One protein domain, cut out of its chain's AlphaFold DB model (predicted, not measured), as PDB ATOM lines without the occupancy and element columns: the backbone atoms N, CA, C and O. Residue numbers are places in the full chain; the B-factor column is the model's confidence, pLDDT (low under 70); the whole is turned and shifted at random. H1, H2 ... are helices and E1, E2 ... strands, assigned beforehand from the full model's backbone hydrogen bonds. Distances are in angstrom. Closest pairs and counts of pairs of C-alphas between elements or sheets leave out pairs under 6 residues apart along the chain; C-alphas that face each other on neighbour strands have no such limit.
ATOM      1  N   ASN A  33      43.632  68.928 221.977       71.94
ATOM      2  CA  ASN A  33      42.850  70.144 222.135       71.94
ATOM      3  C   ASN A  33      43.679  71.180 222.901       71.94
ATOM      4  O   ASN A  33      44.010  70.940 224.064       71.94
ATOM      5  N   PRO A  34      43.977  72.345 222.298       65.56
ATOM      6  CA  PRO A  34      44.564  73.449 223.035       65.56
ATOM      7  C   PRO A  34      43.530  74.053 223.988       65.56
ATOM      8  O   PRO A  34      42.437  74.446 223.576       65.56
ATOM      9  N   ARG A  35      43.886  74.177 225.259       67.56
ATOM     10  CA  ARG A  35      43.129  74.858 226.303       67.56
ATOM     11  C   ARG A  35      43.913  76.081 226.755       67.56
ATOM     12  O   ARG A  35      45.133  76.042 226.866       67.56
ATOM     13  N   VAL A  36      43.221  77.190 226.969       66.38
ATOM     14  CA  VAL A  36      43.849  78.438 227.404       66.38
ATOM     15  C   VAL A  36      43.311  78.812 228.774       66.38
ATOM     16  O   VAL A  36      42.102  78.935 228.952       66.38
ATOM     17  N   GLU A  37      44.210  79.023 229.727       66.00
ATOM     18  CA  GLU A  37      43.904  79.529 231.060       66.00
ATOM     19  C   GLU A  37      44.469  80.949 231.205       66.00
ATOM     20  O   GLU A  37      45.654  81.207 230.968       66.00
ATOM     21  N   SER A  38      43.617  81.908 231.584       56.88
ATOM     22  CA  SER A  38      44.073  83.283 231.805       56.88
ATOM     23  C   SER A  38      44.763  83.390 233.160       56.88
ATOM     24  O   SER A  38      44.150  83.068 234.177       56.88
ATOM     25  N   VAL A  39      45.988  83.906 233.185       58.12
ATOM     26  CA  VAL A  39      46.737  84.134 234.432       58.12
ATOM     27  C   VAL A  39      46.650  85.599 234.886       58.12
ATOM     28  O   VAL A  39      46.780  85.879 236.070       58.12
ATOM     29  N   SER A  40      46.329  86.531 233.982       49.50
ATOM     30  CA  SER A  40      46.303  87.977 234.257       49.50
ATOM     31  C   SER A  40      44.905  88.585 234.449       49.50
ATOM     32  O   SER A  40      44.770  89.800 234.500       49.50
ATOM     33  N   GLY A  41      43.834  87.785 234.534       47.31
ATOM     34  CA  GLY A  41      42.465  88.300 234.727       47.31
ATOM     35  C   GLY A  41      41.867  89.076 233.537       47.31
ATOM     36  O   GLY A  41      40.685  89.418 233.564       47.31
ATOM     37  N   GLU A  42      42.635  89.303 232.467       51.28
ATOM     38  CA  GLU A  42      42.228  90.137 231.329       51.28
ATOM     39  C   GLU A  42      41.503  89.353 230.214       51.28
ATOM     40  O   GLU A  42      40.824  89.928 229.367       51.28
ATOM     41  N   HIS A  43      41.579  88.019 230.197       51.31
ATOM     42  CA  HIS A  43      40.952  87.209 229.144       51.31
ATOM     43  C   HIS A  43      39.601  86.647 229.593       51.31
ATOM     44  O   HIS A  43      39.458  85.464 229.894       51.31
ATOM     45  N   ARG A  44      38.567  87.501 229.577       52.31
ATOM     46  CA  ARG A  44      37.171  87.146 229.918       52.31
ATOM     47  C   ARG A  44      36.513  86.100 228.997       52.31
ATOM     48  O   ARG A  44      35.360  85.752 229.220       52.31
ATOM     49  N   ASN A  45      37.209  85.589 227.978       60.44
ATOM     50  CA  ASN A  45      36.651  84.655 226.998       60.44
ATOM     51  C   ASN A  45      37.669  83.588 226.545       60.44
ATOM     52  O   ASN A  45      37.915  83.374 225.359       60.44
ATOM     53  N   THR A  46      38.264  82.875 227.502       66.38
ATOM     54  CA  THR A  46      39.147  81.724 227.227       66.38
ATOM     55  C   THR A  46      38.489  80.672 226.322       66.38
ATOM     56  O   THR A  46      39.154  80.103 225.460       66.38
ATOM     57  N   GLY A  47      37.167  80.482 226.425       62.53
ATOM     58  CA  GLY A  47      36.408  79.553 225.582       62.53
ATOM     59  C   GLY A  47      36.413  79.902 224.088       62.53
ATOM     60  O   GLY A  47      36.575  79.011 223.254       62.53
ATOM     61  N   THR A  48      36.297  81.184 223.719       68.25
ATOM     62  CA  THR A  48      36.330  81.590 222.300       68.25
ATOM     63  C   THR A  48      37.740  81.503 221.726       68.25
ATOM     64  O   THR A  48      37.902  81.162 220.559       68.25
ATOM     65  N   ILE A  49      38.757  81.764 222.549       71.62
ATOM     66  CA  ILE A  49      40.173  81.655 222.177       71.62
ATOM     67  C   ILE A  49      40.542  80.187 221.939       71.62
ATOM     68  O   ILE A  49      41.145  79.855 220.920       71.62
ATOM     69  N   THR A  50      40.101  79.287 222.820       74.19
ATOM     70  CA  THR A  50      40.239  77.839 222.625       74.19
ATOM     71  C   THR A  50      39.535  77.374 221.350       74.19
ATOM     72  O   THR A  50      40.136  76.654 220.554       74.19
ATOM     73  N   ALA A  51      38.301  77.823 221.098       74.50
ATOM     74  CA  ALA A  51      37.581  77.471 219.875       74.50
ATOM     75  C   ALA A  51      38.304  77.974 218.612       74.50
ATOM     76  O   ALA A  51      38.452  77.230 217.643       74.50
ATOM     77  N   GLN A  52      38.822  79.206 218.627       73.88
ATOM     78  CA  GLN A  52      39.619  79.746 217.523       73.88
ATOM     79  C   GLN A  52      40.904  78.937 217.306       73.88
ATOM     80  O   GLN A  52      41.209  78.575 216.167       73.88
ATOM     81  N   ALA A  53      41.609  78.561 218.374       69.00
ATOM     82  CA  ALA A  53      42.818  77.744 218.286       69.00
ATOM     83  C   ALA A  53      42.546  76.356 217.678       69.00
ATOM     84  O   ALA A  53      43.363  75.853 216.908       69.00
ATOM     85  N   GLN A  54      41.376  75.771 217.946       71.00
ATOM     86  CA  GLN A  54      40.942  74.497 217.360       71.00
ATOM     87  C   GLN A  54      40.594  74.595 215.865       71.00
ATOM     88  O   GLN A  54      40.668  73.593 215.152       71.00
ATOM     89  N   THR A  55      40.225  75.781 215.368       75.19
ATOM     90  CA  THR A  55      39.946  75.989 213.933       75.19
ATOM     91  C   THR A  55      41.200  76.178 213.082       75.19
ATOM     92  O   THR A  55      41.136  76.006 211.863       75.19
ATOM     93  N   LEU A  56      42.344  76.498 213.698       73.25
ATOM     94  CA  LEU A  56      43.602  76.687 212.983       73.25
ATOM     95  C   LEU A  56      44.134  75.363 212.420       73.25
ATOM     96  O   LEU A  56      44.186  74.336 213.104       73.25
ATOM     97  N   LEU A  57      44.553  75.418 211.154       69.25
ATOM     98  CA  LEU A  57      45.172  74.297 210.456       69.25
ATOM     99  C   LEU A  57      46.532  73.951 211.066       69.25
ATOM    100  O   LEU A  57      47.264  74.822 211.547       69.25
ATOM    101  N   GLU A  58      46.862  72.666 210.988       67.38
ATOM    102  CA  GLU A  58      48.161  72.137 211.389       67.38
ATOM    103  C   GLU A  58      49.296  72.828 210.617       67.38
ATOM    104  O   GLU A  58      49.127  73.168 209.446       67.38
ATOM    105  N   GLY A  59      50.411  73.110 211.288       67.12
ATOM    106  CA  GLY A  59      51.578  73.799 210.723       67.12
ATOM    107  C   GLY A  59      51.466  75.325 210.577       67.12
ATOM    108  O   GLY A  59      52.475  76.005 210.417       67.12
ATOM    109  N   THR A  60      50.276  75.928 210.704       68.44
ATOM    110  CA  THR A  60      50.119  77.392 210.517       68.44
ATOM    111  C   THR A  60      50.762  78.251 211.606       68.44
ATOM    112  O   THR A  60      50.887  79.467 211.436       68.44
ATOM    113  N   ALA A  61      51.116  77.662 212.746       69.88
ATOM    114  CA  ALA A  61      51.737  78.362 213.866       69.88
ATOM    115  C   ALA A  61      53.260  78.174 213.925       69.88
ATOM    116  O   ALA A  61      53.914  78.893 214.675       69.88
ATOM    117  N   ASP A  62      53.833  77.267 213.125       68.12
ATOM    118  CA  ASP A  62      55.258  76.934 213.197       68.12
ATOM    119  C   ASP A  62      56.167  78.077 212.742       68.12
ATOM    120  O   ASP A  62      57.222  78.284 213.333       68.12
ATOM    121  N   GLU A  63      55.740  78.860 211.752       68.25
ATOM    122  CA  GLU A  63      56.519  79.996 211.240       68.25
ATOM    123  C   GLU A  63      56.484  81.224 212.165       68.25
ATOM    124  O   GLU A  63      57.346  82.096 212.081       68.25
ATOM    125  N   GLN A  64      55.475  81.320 213.037       71.88
ATOM    126  CA  GLN A  64      55.176  82.535 213.809       71.88
ATOM    127  C   GLN A  64      55.430  82.377 215.308       71.88
ATOM    128  O   GLN A  64      55.680  83.369 215.991       71.88
ATOM    129  N   VAL A  65      55.365  81.147 215.822       76.56
ATOM    130  CA  VAL A  65      55.539  80.849 217.242       76.56
ATOM    131  C   VAL A  65      56.705  79.892 217.431       76.56
ATOM    132  O   VAL A  65      56.668  78.732 217.014       76.56
ATOM    133  N   LYS A  66      57.729  80.368 218.139       81.75
ATOM    134  CA  LYS A  66      58.871  79.545 218.534       81.75
ATOM    135  C   LYS A  66      58.543  78.780 219.807       81.75
ATOM    136  O   LYS A  66      58.077  79.372 220.778       81.75
ATOM    137  N   ALA A  67      58.798  77.477 219.807       79.38
ATOM    138  CA  ALA A  67      58.644  76.644 220.991       79.38
ATOM    139  C   ALA A  67      59.999  76.403 221.648       79.38
ATOM    140  O   ALA A  67      60.943  75.991 220.982       79.38
ATOM    141  N   ILE A  68      60.073  76.641 222.954       77.38
ATOM    142  CA  ILE A  68      61.235  76.316 223.771       77.38
ATOM    143  C   ILE A  68      60.841  75.212 224.738       77.38
ATOM    144  O   ILE A  68      59.882  75.343 225.502       77.38
ATOM    145  N   VAL A  69      61.602  74.123 224.696       73.31
ATOM    146  CA  VAL A  69      61.383  72.935 225.515       73.31
ATOM    147  C   VAL A  69      62.595  72.731 226.419       73.31
ATOM    148  O   VAL A  69      63.718  72.595 225.942       73.31
ATOM    149  N   GLY A  70      62.376  72.695 227.733       64.56
ATOM    150  CA  GLY A  70      63.378  72.265 228.718       64.56
ATOM    151  C   GLY A  70      64.458  73.285 229.105       64.56
ATOM    152  O   GLY A  70      64.892  73.267 230.252       64.56
ATOM    153  N   GLN A  71      64.873  74.196 228.219       64.25
ATOM    154  CA  GLN A  71      65.835  75.256 228.559       64.25
ATOM    155  C   GLN A  71      65.129  76.599 228.750       64.25
ATOM    156  O   GLN A  71      64.515  77.113 227.825       64.25
ATOM    157  N   LEU A  72      65.207  77.195 229.942       70.38
ATOM    158  CA  LEU A  72      64.634  78.523 230.171       70.38
ATOM    159  C   LEU A  72      65.568  79.597 229.584       70.38
ATOM    160  O   LEU A  72      66.754  79.614 229.923       70.38
ATOM    161  N   PRO A  73      65.069  80.511 228.734       67.50
ATOM    162  CA  PRO A  73      65.883  81.599 228.209       67.50
ATOM    163  C   PRO A  73      66.244  82.607 229.320       67.50
ATOM    164  O   PRO A  73      65.533  82.733 230.323       67.50
ATOM    165  N   PRO A  74      67.342  83.367 229.155       65.44
ATOM    166  CA  PRO A  74      67.825  84.286 230.180       65.44
ATOM    167  C   PRO A  74      66.807  85.402 230.456       65.44
ATOM    168  O   PRO A  74      66.416  86.138 229.546       65.44
ATOM    169  N   GLY A  75      66.428  85.572 231.727       64.00
ATOM    170  CA  GLY A  75      65.387  86.519 232.158       64.00
ATOM    171  C   GLY A  75      64.021  85.896 232.438       64.00
ATOM    172  O   GLY A  75      63.097  86.615 232.800       64.00
ATOM    173  N   ILE A  76      63.894  84.578 232.278       71.31
ATOM    174  CA  ILE A  76      62.715  83.817 232.679       71.31
ATOM    175  C   ILE A  76      63.122  82.879 233.812       71.31
ATOM    176  O   ILE A  76      64.092  82.132 233.687       71.31
ATOM    177  N   SER A  77      62.386  82.908 234.920       73.75
ATOM    178  CA  SER A  77      62.550  81.947 236.006       73.75
ATOM    179  C   SER A  77      61.209  81.318 236.354       73.75
ATOM    180  O   SER A  77      60.202  82.008 236.501       73.75
ATOM    181  N   LEU A  78      61.200  79.995 236.475       73.44
ATOM    182  CA  LEU A  78      60.050  79.236 236.941       73.44
ATOM    183  C   LEU A  78      60.358  78.782 238.368       73.44
ATOM    184  O   LEU A  78      61.240  77.948 238.571       73.44
ATOM    185  N   LYS A  79      59.665  79.355 239.354       70.19
ATOM    186  CA  LYS A  79      59.743  78.932 240.759       70.19
ATOM    187  C   LYS A  79      58.348  78.560 241.231       70.19
ATOM    188  O   LYS A  79      57.411  79.321 241.019       70.19
ATOM    189  N   ASP A  80      58.212  77.372 241.814       63.47
ATOM    190  CA  ASP A  80      56.965  76.885 242.421       63.47
ATOM    191  C   ASP A  80      55.736  76.941 241.489       63.47
ATOM    192  O   ASP A  80      54.616  77.214 241.911       63.47
ATOM    193  N   GLY A  81      55.945  76.700 240.189       66.06
ATOM    194  CA  GLY A  81      54.879  76.740 239.180       66.06
ATOM    195  C   GLY A  81      54.442  78.148 238.760       66.06
ATOM    196  O   GLY A  81      53.558  78.272 237.915       66.06
ATOM    197  N   VAL A  82      55.079  79.196 239.287       67.62
ATOM    198  CA  VAL A  82      54.861  80.590 238.897       67.62
ATOM    199  C   VAL A  82      55.975  81.030 237.954       67.62
ATOM    200  O   VAL A  82      57.167  80.933 238.263       67.62
ATOM    201  N   LEU A  83      55.578  81.502 236.772       73.94
ATOM    202  CA  LEU A  83      56.496  82.049 235.785       73.94
ATOM    203  C   LEU A  83      56.793  83.514 236.125       73.94
ATOM    204  O   LEU A  83      55.951  84.384 235.925       73.94
ATOM    205  N   SER A  84      57.997  83.784 236.623       74.19
ATOM    206  CA  SER A  84      58.507  85.142 236.797       74.19
ATOM    207  C   SER A  84      59.321  85.514 235.570       74.19
ATOM    208  O   SER A  84      60.292  84.835 235.223       74.19
ATOM    209  N   VAL A  85      58.937  86.608 234.929       78.44
ATOM    210  CA  VAL A  85      59.561  87.065 233.696       78.44
ATOM    211  C   VAL A  85      60.008  88.510 233.845       78.44
ATOM    212  O   VAL A  85      59.355  89.300 234.515       78.44
ATOM    213  N   ASP A  86      61.134  88.837 233.224       79.69
ATOM    214  CA  ASP A  86      61.584  90.208 233.024       79.69
ATOM    215  C   ASP A  86      60.601  90.973 232.114       79.69
ATOM    216  O   ASP A  86      60.588  90.787 230.889       79.69
ATOM    217  N   GLU A  87      59.759  91.802 232.736       77.44
ATOM    218  CA  GLU A  87      58.679  92.560 232.090       77.44
ATOM    219  C   GLU A  87      59.187  93.564 231.044       77.44
ATOM    220  O   GLU A  87      58.437  93.948 230.142       77.44
ATOM    221  N   ASP A  88      60.462  93.963 231.098       76.44
ATOM    222  CA  ASP A  88      61.052  94.877 230.117       76.44
ATOM    223  C   ASP A  88      61.281  94.190 228.764       76.44
ATOM    224  O   ASP A  88      61.272  94.839 227.716       76.44
ATOM    225  N   ARG A  89      61.447  92.861 228.763       74.81
ATOM    226  CA  ARG A  89      61.778  92.073 227.562       74.81
ATOM    227  C   ARG A  89      60.637  91.196 227.072       74.81
ATOM    228  O   ARG A  89      60.549  90.921 225.871       74.81
ATOM    229  N   TYR A  90      59.764  90.766 227.973       80.81
ATOM    230  CA  TYR A  90      58.720  89.805 227.662       80.81
ATOM    231  C   TYR A  90      57.407  90.158 228.364       80.81
ATOM    232  O   TYR A  90      57.385  90.708 229.459       80.81
ATOM    233  N   GLU A  91      56.304  89.780 227.739       80.94
ATOM    234  CA  GLU A  91      54.947  89.923 228.250       80.94
ATOM    235  C   GLU A  91      54.318  88.527 228.364       80.94
ATOM    236  O   GLU A  91      54.282  87.770 227.391       80.94
ATOM    237  N   VAL A  92      53.839  88.162 229.557       81.75
ATOM    238  CA  VAL A  92      53.157  86.880 229.785       81.75
ATOM    239  C   VAL A  92      51.690  87.032 229.404       81.75
ATOM    240  O   VAL A  92      50.941  87.752 230.057       81.75
ATOM    241  N   LEU A  93      51.272  86.329 228.354       79.38
ATOM    242  CA  LEU A  93      49.904  86.403 227.839       79.38
ATOM    243  C   LEU A  93      48.966  85.436 228.565       79.38
ATOM    244  O   LEU A  93      47.772  85.695 228.701       79.38
ATOM    245  N   GLY A  94      49.500  84.314 229.045       81.56
ATOM    246  CA  GLY A  94      48.733  83.345 229.813       81.56
ATOM    247  C   GLY A  94      49.345  81.956 229.818       81.56
ATOM    248  O   GLY A  94      50.427  81.713 229.273       81.56
ATOM    249  N   LYS A  95      48.617  81.034 230.439       81.88
ATOM    250  CA  LYS A  95      48.968  79.622 230.512       81.88
ATOM    251  C   LYS A  95      48.183  78.877 229.437       81.88
ATOM    252  O   LYS A  95      46.986  79.090 229.255       81.88
ATOM    253  N   VAL A  96      48.870  78.029 228.692       80.56
ATOM    254  CA  VAL A  96      48.290  77.202 227.639       80.56
ATOM    255  C   VAL A  96      48.528  75.743 227.986       80.56
ATOM    256  O   VAL A  96      49.617  75.346 228.389       80.56
ATOM    257  N   GLU A  97      47.494  74.935 227.853       79.88
ATOM    258  CA  GLU A  97      47.536  73.508 228.120       79.88
ATOM    259  C   GLU A  97      47.111  72.759 226.865       79.88
ATOM    260  O   GLU A  97      46.319  73.249 226.063       79.88
ATOM    261  N   ALA A  98      47.649  71.568 226.667       77.25
ATOM    262  CA  ALA A  98      47.226  70.671 225.613       77.25
ATOM    263  C   ALA A  98      46.842  69.341 226.243       77.25
ATOM    264  O   ALA A  98      47.671  68.691 226.887       77.25
ATOM    265  N   GLU A  99      45.591  68.944 226.029       76.31
ATOM    266  CA  GLU A  99      45.047  67.685 226.528       76.31
ATOM    267  C   GLU A  99      44.578  66.801 225.361       76.31
ATOM    268  O   GLU A  99      44.028  67.304 224.369       76.31
ATOM    269  N   PRO A 100      44.776  65.475 225.452       66.69
ATOM    270  CA  PRO A 100      44.238  64.545 224.472       66.69
ATOM    271  C   PRO A 100      42.704  64.521 224.566       66.69
ATOM    272  O   PRO A 100      42.139  64.312 225.639       66.69
ATOM    273  N   ASN A 101      42.004  64.719 223.444       69.62
ATOM    274  CA  ASN A 101      40.540  64.785 223.461       69.62
ATOM    275  C   ASN A 101      39.898  63.406 223.738       69.62
ATOM    276  O   ASN A 101      39.899  62.541 222.862       69.62
ATOM    277  N   GLU A 148      57.453  60.631 221.386       68.69
ATOM    278  CA  GLU A 148      58.002  61.698 220.554       68.69
ATOM    279  C   GLU A 148      56.907  62.314 219.684       68.69
ATOM    280  O   GLU A 148      56.727  63.529 219.678       68.69
ATOM    281  N   GLU A 149      56.092  61.477 219.039       70.50
ATOM    282  CA  GLU A 149      54.994  61.949 218.200       70.50
ATOM    283  C   GLU A 149      53.940  62.708 219.022       70.50
ATOM    284  O   GLU A 149      53.381  63.706 218.569       70.50
ATOM    285  N   ASN A 150      53.692  62.287 220.265       71.81
ATOM    286  CA  ASN A 150      52.827  63.023 221.187       71.81
ATOM    287  C   ASN A 150      53.413  64.356 221.632       71.81
ATOM    288  O   ASN A 150      52.662  65.322 221.761       71.81
ATOM    289  N   ARG A 151      54.726  64.423 221.870       73.44
ATOM    290  CA  ARG A 151      55.403  65.676 222.220       73.44
ATOM    291  C   ARG A 151      55.284  66.680 221.085       73.44
ATOM    292  O   ARG A 151      54.885  67.812 221.342       73.44
ATOM    293  N   ASP A 152      55.533  66.255 219.852       77.38
ATOM    294  CA  ASP A 152      55.425  67.122 218.679       77.38
ATOM    295  C   ASP A 152      53.986  67.618 218.483       77.38
ATOM    296  O   ASP A 152      53.757  68.820 218.340       77.38
ATOM    297  N   ARG A 153      52.995  66.722 218.587       73.75
ATOM    298  CA  ARG A 153      51.564  67.078 218.502       73.75
ATOM    299  C   ARG A 153      51.138  68.044 219.609       73.75
ATOM    300  O   ARG A 153      50.392  68.993 219.356       73.75
ATOM    301  N   ALA A 154      51.614  67.826 220.832       76.62
ATOM    302  CA  ALA A 154      51.342  68.717 221.948       76.62
ATOM    303  C   ALA A 154      51.968  70.097 221.712       76.62
ATOM    304  O   ALA A 154      51.261  71.099 221.792       76.62
ATOM    305  N   VAL A 155      53.250  70.166 221.337       81.56
ATOM    306  CA  VAL A 155      53.940  71.427 221.016       81.56
ATOM    307  C   VAL A 155      53.206  72.183 219.915       81.56
ATOM    308  O   VAL A 155      52.989  73.387 220.036       81.56
ATOM    309  N   GLU A 156      52.762  71.491 218.872       81.88
ATOM    310  CA  GLU A 156      52.035  72.111 217.774       81.88
ATOM    311  C   GLU A 156      50.701  72.723 218.235       81.88
ATOM    312  O   GLU A 156      50.382  73.870 217.909       81.88
ATOM    313  N   SER A 157      49.933  71.998 219.053       79.62
ATOM    314  CA  SER A 157      48.684  72.520 219.620       79.62
ATOM    315  C   SER A 157      48.924  73.738 220.529       79.62
ATOM    316  O   SER A 157      48.194  74.729 220.444       79.62
ATOM    317  N   LEU A 158      50.007  73.730 221.312       82.88
ATOM    318  CA  LEU A 158      50.412  74.846 222.171       82.88
ATOM    319  C   LEU A 158      50.855  76.067 221.351       82.88
ATOM    320  O   LEU A 158      50.519  77.202 221.704       82.88
ATOM    321  N   LYS A 159      51.541  75.863 220.219       84.19
ATOM    322  CA  LYS A 159      51.868  76.941 219.273       84.19
ATOM    323  C   LYS A 159      50.606  77.582 218.696       84.19
ATOM    324  O   LYS A 159      50.530  78.807 218.636       84.19
ATOM    325  N   ARG A 160      49.587  76.793 218.325       82.31
ATOM    326  CA  ARG A 160      48.298  77.332 217.843       82.31
ATOM    327  C   ARG A 160      47.601  78.163 218.918       82.31
ATOM    328  O   ARG A 160      47.159  79.270 218.621       82.31
ATOM    329  N   ALA A 161      47.560  77.676 220.159       80.25
ATOM    330  CA  ALA A 161      47.011  78.425 221.292       80.25
ATOM    331  C   ALA A 161      47.735  79.767 221.493       80.25
ATOM    332  O   ALA A 161      47.107  80.819 221.594       80.25
ATOM    333  N   THR A 162      49.066  79.730 221.466       82.12
ATOM    334  CA  THR A 162      49.932  80.905 221.639       82.12
ATOM    335  C   THR A 162      49.760  81.917 220.506       82.12
ATOM    336  O   THR A 162      49.706  83.117 220.759       82.12
ATOM    337  N   LYS A 163      49.588  81.448 219.264       84.06
ATOM    338  CA  LYS A 163      49.309  82.304 218.105       84.06
ATOM    339  C   LYS A 163      47.987  83.056 218.249       84.06
ATOM    340  O   LYS A 163      47.942  84.247 217.961       84.06
ATOM    341  N   VAL A 164      46.923  82.392 218.709       82.44
ATOM    342  CA  VAL A 164      45.619  83.051 218.931       82.44
ATOM    343  C   VAL A 164      45.698  84.074 220.064       82.44
ATOM    344  O   VAL A 164      45.072  85.124 219.982       82.44
ATOM    345  N   LEU A 165      46.527  83.817 221.077       79.56
ATOM    346  CA  LEU A 165      46.836  84.791 222.128       79.56
ATOM    347  C   LEU A 165      47.679  85.980 221.633       79.56
ATOM    348  O   LEU A 165      47.844  86.966 222.347       79.56
ATOM    349  N   GLY A 166      48.218  85.913 220.414       79.81
ATOM    350  CA  GLY A 166      49.109  86.928 219.862       79.81
ATOM    351  C   GLY A 166      50.514  86.888 220.468       79.81
ATOM    352  O   GLY A 166      51.185  87.921 220.497       79.81
ATOM    353  N   GLY A 167      50.935  85.733 220.987       81.88
ATOM    354  CA  GLY A 167      52.302  85.462 221.422       81.88
ATOM    355  C   GLY A 167      53.158  84.929 220.281       81.88
ATOM    356  O   GLY A 167      52.651  84.351 219.323       81.88
ATOM    357  N   ASN A 168      54.469  85.105 220.399       84.06
ATOM    358  CA  ASN A 168      55.470  84.612 219.446       84.06
ATOM    359  C   ASN A 168      56.426  83.583 220.072       84.06
ATOM    360  O   ASN A 168      57.272  83.019 219.374       84.06
ATOM    361  N   LEU A 169      56.286  83.316 221.373       82.25
ATOM    362  CA  LEU A 169      57.092  82.356 222.110       82.25
ATOM    363  C   LEU A 169      56.201  81.481 222.997       82.25
ATOM    364  O   LEU A 169      55.352  81.990 223.728       82.25
ATOM    365  N   VAL A 170      56.417  80.167 222.959       83.50
ATOM    366  CA  VAL A 170      55.782  79.211 223.870       83.50
ATOM    367  C   VAL A 170      56.845  78.469 224.672       83.50
ATOM    368  O   VAL A 170      57.755  77.865 224.104       83.50
ATOM    369  N   LEU A 171      56.749  78.532 225.999       83.00
ATOM    370  CA  LEU A 171      57.672  77.863 226.915       83.00
ATOM    371  C   LEU A 171      57.007  76.620 227.499       83.00
ATOM    372  O   LEU A 171      56.102  76.739 228.324       83.00
ATOM    373  N   VAL A 172      57.463  75.437 227.094       82.06
ATOM    374  CA  VAL A 172      56.898  74.164 227.552       82.06
ATOM    375  C   VAL A 172      57.571  73.726 228.845       82.06
ATOM    376  O   VAL A 172      58.779  73.491 228.878       82.06
ATOM    377  N   THR A 173      56.781  73.608 229.912       76.88
ATOM    378  CA  THR A 173      57.281  73.319 231.263       76.88
ATOM    379  C   THR A 173      57.152  71.850 231.655       76.88
ATOM    380  O   THR A 173      57.822  71.416 232.585       76.88
ATOM    381  N   GLY A 174      56.335  71.060 230.951       70.56
ATOM    382  CA  GLY A 174      56.241  69.624 231.204       70.56
ATOM    383  C   GLY A 174      55.361  68.870 230.211       70.56
ATOM    384  O   GLY A 174      54.389  69.415 229.691       70.56
ATOM    385  N   PHE A 175      55.706  67.597 229.996       64.75
ATOM    386  CA  PHE A 175      54.925  66.615 229.243       64.75
ATOM    387  C   PHE A 175      54.514  65.494 230.209       64.75
ATOM    388  O   PHE A 175      55.331  64.635 230.539       64.75
ATOM    389  N   GLY A 176      53.284  65.548 230.724       62.69
ATOM    390  CA  GLY A 176      52.718  64.556 231.648       62.69
ATOM    391  C   GLY A 176      51.374  64.022 231.142       62.69
ATOM    392  O   GLY A 176      51.241  63.707 229.965       62.69
ATOM    393  N   LEU A 177      50.363  63.955 232.017       52.28
ATOM    394  CA  LEU A 177      48.966  63.641 231.639       52.28
ATOM    395  C   LEU A 177      48.316  64.733 230.763       52.28
ATOM    396  O   LEU A 177      47.344  64.470 230.062       52.28
ATOM    397  N   GLY A 178      48.896  65.930 230.780       60.69
ATOM    398  CA  GLY A 178      48.666  67.028 229.852       60.69
ATOM    399  C   GLY A 178      49.988  67.764 229.641       60.69
ATOM    400  O   GLY A 178      50.906  67.658 230.465       60.69
ATOM    401  N   SER A 179      50.114  68.469 228.520       74.31
ATOM    402  CA  SER A 179      51.292  69.302 228.260       74.31
ATOM    403  C   SER A 179      50.981  70.733 228.663       74.31
ATOM    404  O   SER A 179      50.057  71.332 228.120       74.31
ATOM    405  N   VAL A 180      51.737  71.273 229.617       78.50
ATOM    406  CA  VAL A 180      51.545  72.640 230.118       78.50
ATOM    407  C   VAL A 180      52.653  73.526 229.576       78.50
ATOM    408  O   VAL A 180      53.835  73.170 229.621       78.50
ATOM    409  N   ALA A 181      52.265  74.692 229.076       82.12
ATOM    410  CA  ALA A 181      53.182  75.704 228.606       82.12
ATOM    411  C   ALA A 181      52.688  77.121 228.912       82.12
ATOM    412  O   ALA A 181      51.541  77.356 229.288       82.12
ATOM    413  N   TRP A 182      53.587  78.081 228.739       80.62
ATOM    414  CA  TRP A 182      53.310  79.498 228.919       80.62
ATOM    415  C   TRP A 182      53.411  80.218 227.583       80.62
ATOM    416  O   TRP A 182      54.408  80.075 226.874       80.62
ATOM    417  N   ALA A 183      52.374  80.983 227.253       82.44
ATOM    418  CA  ALA A 183      52.334  81.830 226.072       82.44
ATOM    419  C   ALA A 183      52.939  83.195 226.409       82.44
ATOM    420  O   ALA A 183      52.495  83.878 227.336       82.44
ATOM    421  N   ILE A 184      53.958  83.584 225.650       83.12
ATOM    422  CA  ILE A 184      54.765  84.774 225.903       83.12
ATOM    423  C   ILE A 184      54.869  85.590 224.610       83.12
ATOM    424  O   ILE A 184      55.006  85.043 223.509       83.12
ATOM    425  N   ARG A 185      54.818  86.915 224.744       83.62
ATOM    426  CA  ARG A 185      55.162  87.864 223.685       83.62
ATOM    427  C   ARG A 185      56.512  88.510 223.985       83.62
ATOM    428  O   ARG A 185      56.719  89.063 225.057       83.62
ATOM    429  N   VAL A 186      57.436  88.447 223.035       82.19
ATOM    430  CA  VAL A 186      58.707  89.187 223.062       82.19
ATOM    431  C   VAL A 186      58.439  90.611 222.577       82.19
ATOM    432  O   VAL A 186      57.870  90.773 221.498       82.19
ATOM    433  N   LYS A 187      58.834  91.626 223.353       80.00
ATOM    434  CA  LYS A 187      58.669  93.040 222.971       80.00
ATOM    435  C   LYS A 187      59.637  93.429 221.847       80.00
ATOM    436  O   LYS A 187      60.772  92.943 221.797       80.00
TER     437      LYS A 187
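What this domain is: This is residues 33 to 101 and 148 to 187 of the 203 residues of an uncharacterized protein of Labilithrix luteola (UniProt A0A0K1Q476). A strongly twisted sheet of five strands, E1 E5 E7 E6 E2, curls round one long helix, H2, making two layers, a sheet with H2 on one face. H1 covers edge strand E1 on that same face, and a small hairpin, E3 and E4, lies across the sheet from H2. The 109 printed residues hold two named helices and seven named strands, in the order E1 H1 E2 E3 E4 E5 H2 E6 E7; the five-stranded sheet is mixed, and so is the class, helices and strands. The whole is compact, radius of gyration of the C-alphas 12.7 A, spanning 33 by 33 by 27 A.

How they stand to each other: Start at E5, residues 90 to 100, which bends by 53 degrees at residue 93. Its antiparallel neighbours are E1, residues 33 to 37, with N 35 and O 97 2.7 A apart, and E7, residues 179 to 186, with N 96 and O 181 2.8 A apart. E6, residues 169 to 175, forms a hairpin with E7, N 171 to O 182 2.9 A, and is parallel to E2, residues 66 to 69, N 170 to O 66 2.9 A. H2, residues 148 to 164, is on this sheet; its C-alpha 162 is 5.1 A from C-alpha 183 of E7, their closest. H2 touches H1, residues 46 to 55, with residues 157 to 164 alone, closest C-alphas Ala 53 and Ala 161, 5.2 A, at a steep tilt of 61 degrees. In both helices every O i to N i+4 pair is within hydrogen-bond range. E3, residues 76 to 79, and E4, residues 82 to 85, form a hairpin, N 77 to O 84 2.9 A; E3 is apart from E5.

Where its parts are: Find C-alpha 33, where E1 begins, at (42.850, 70.144, 222.135). E5 runs 29.3 A from C-alpha 90 at (58.720, 89.805, 227.662), H2 24.7 A, and E7 21.8 A to C-alpha 186 at (58.707, 89.187, 223.062).

The domain as a whole: Residues 102 to 147 are cut out, with 18.0 A between C-alphas 101 and 148. Of the links printed whole, none is long. Mean pLDDT of the printed part is 72.9; 38 residues are under 70, among them 34 to 48.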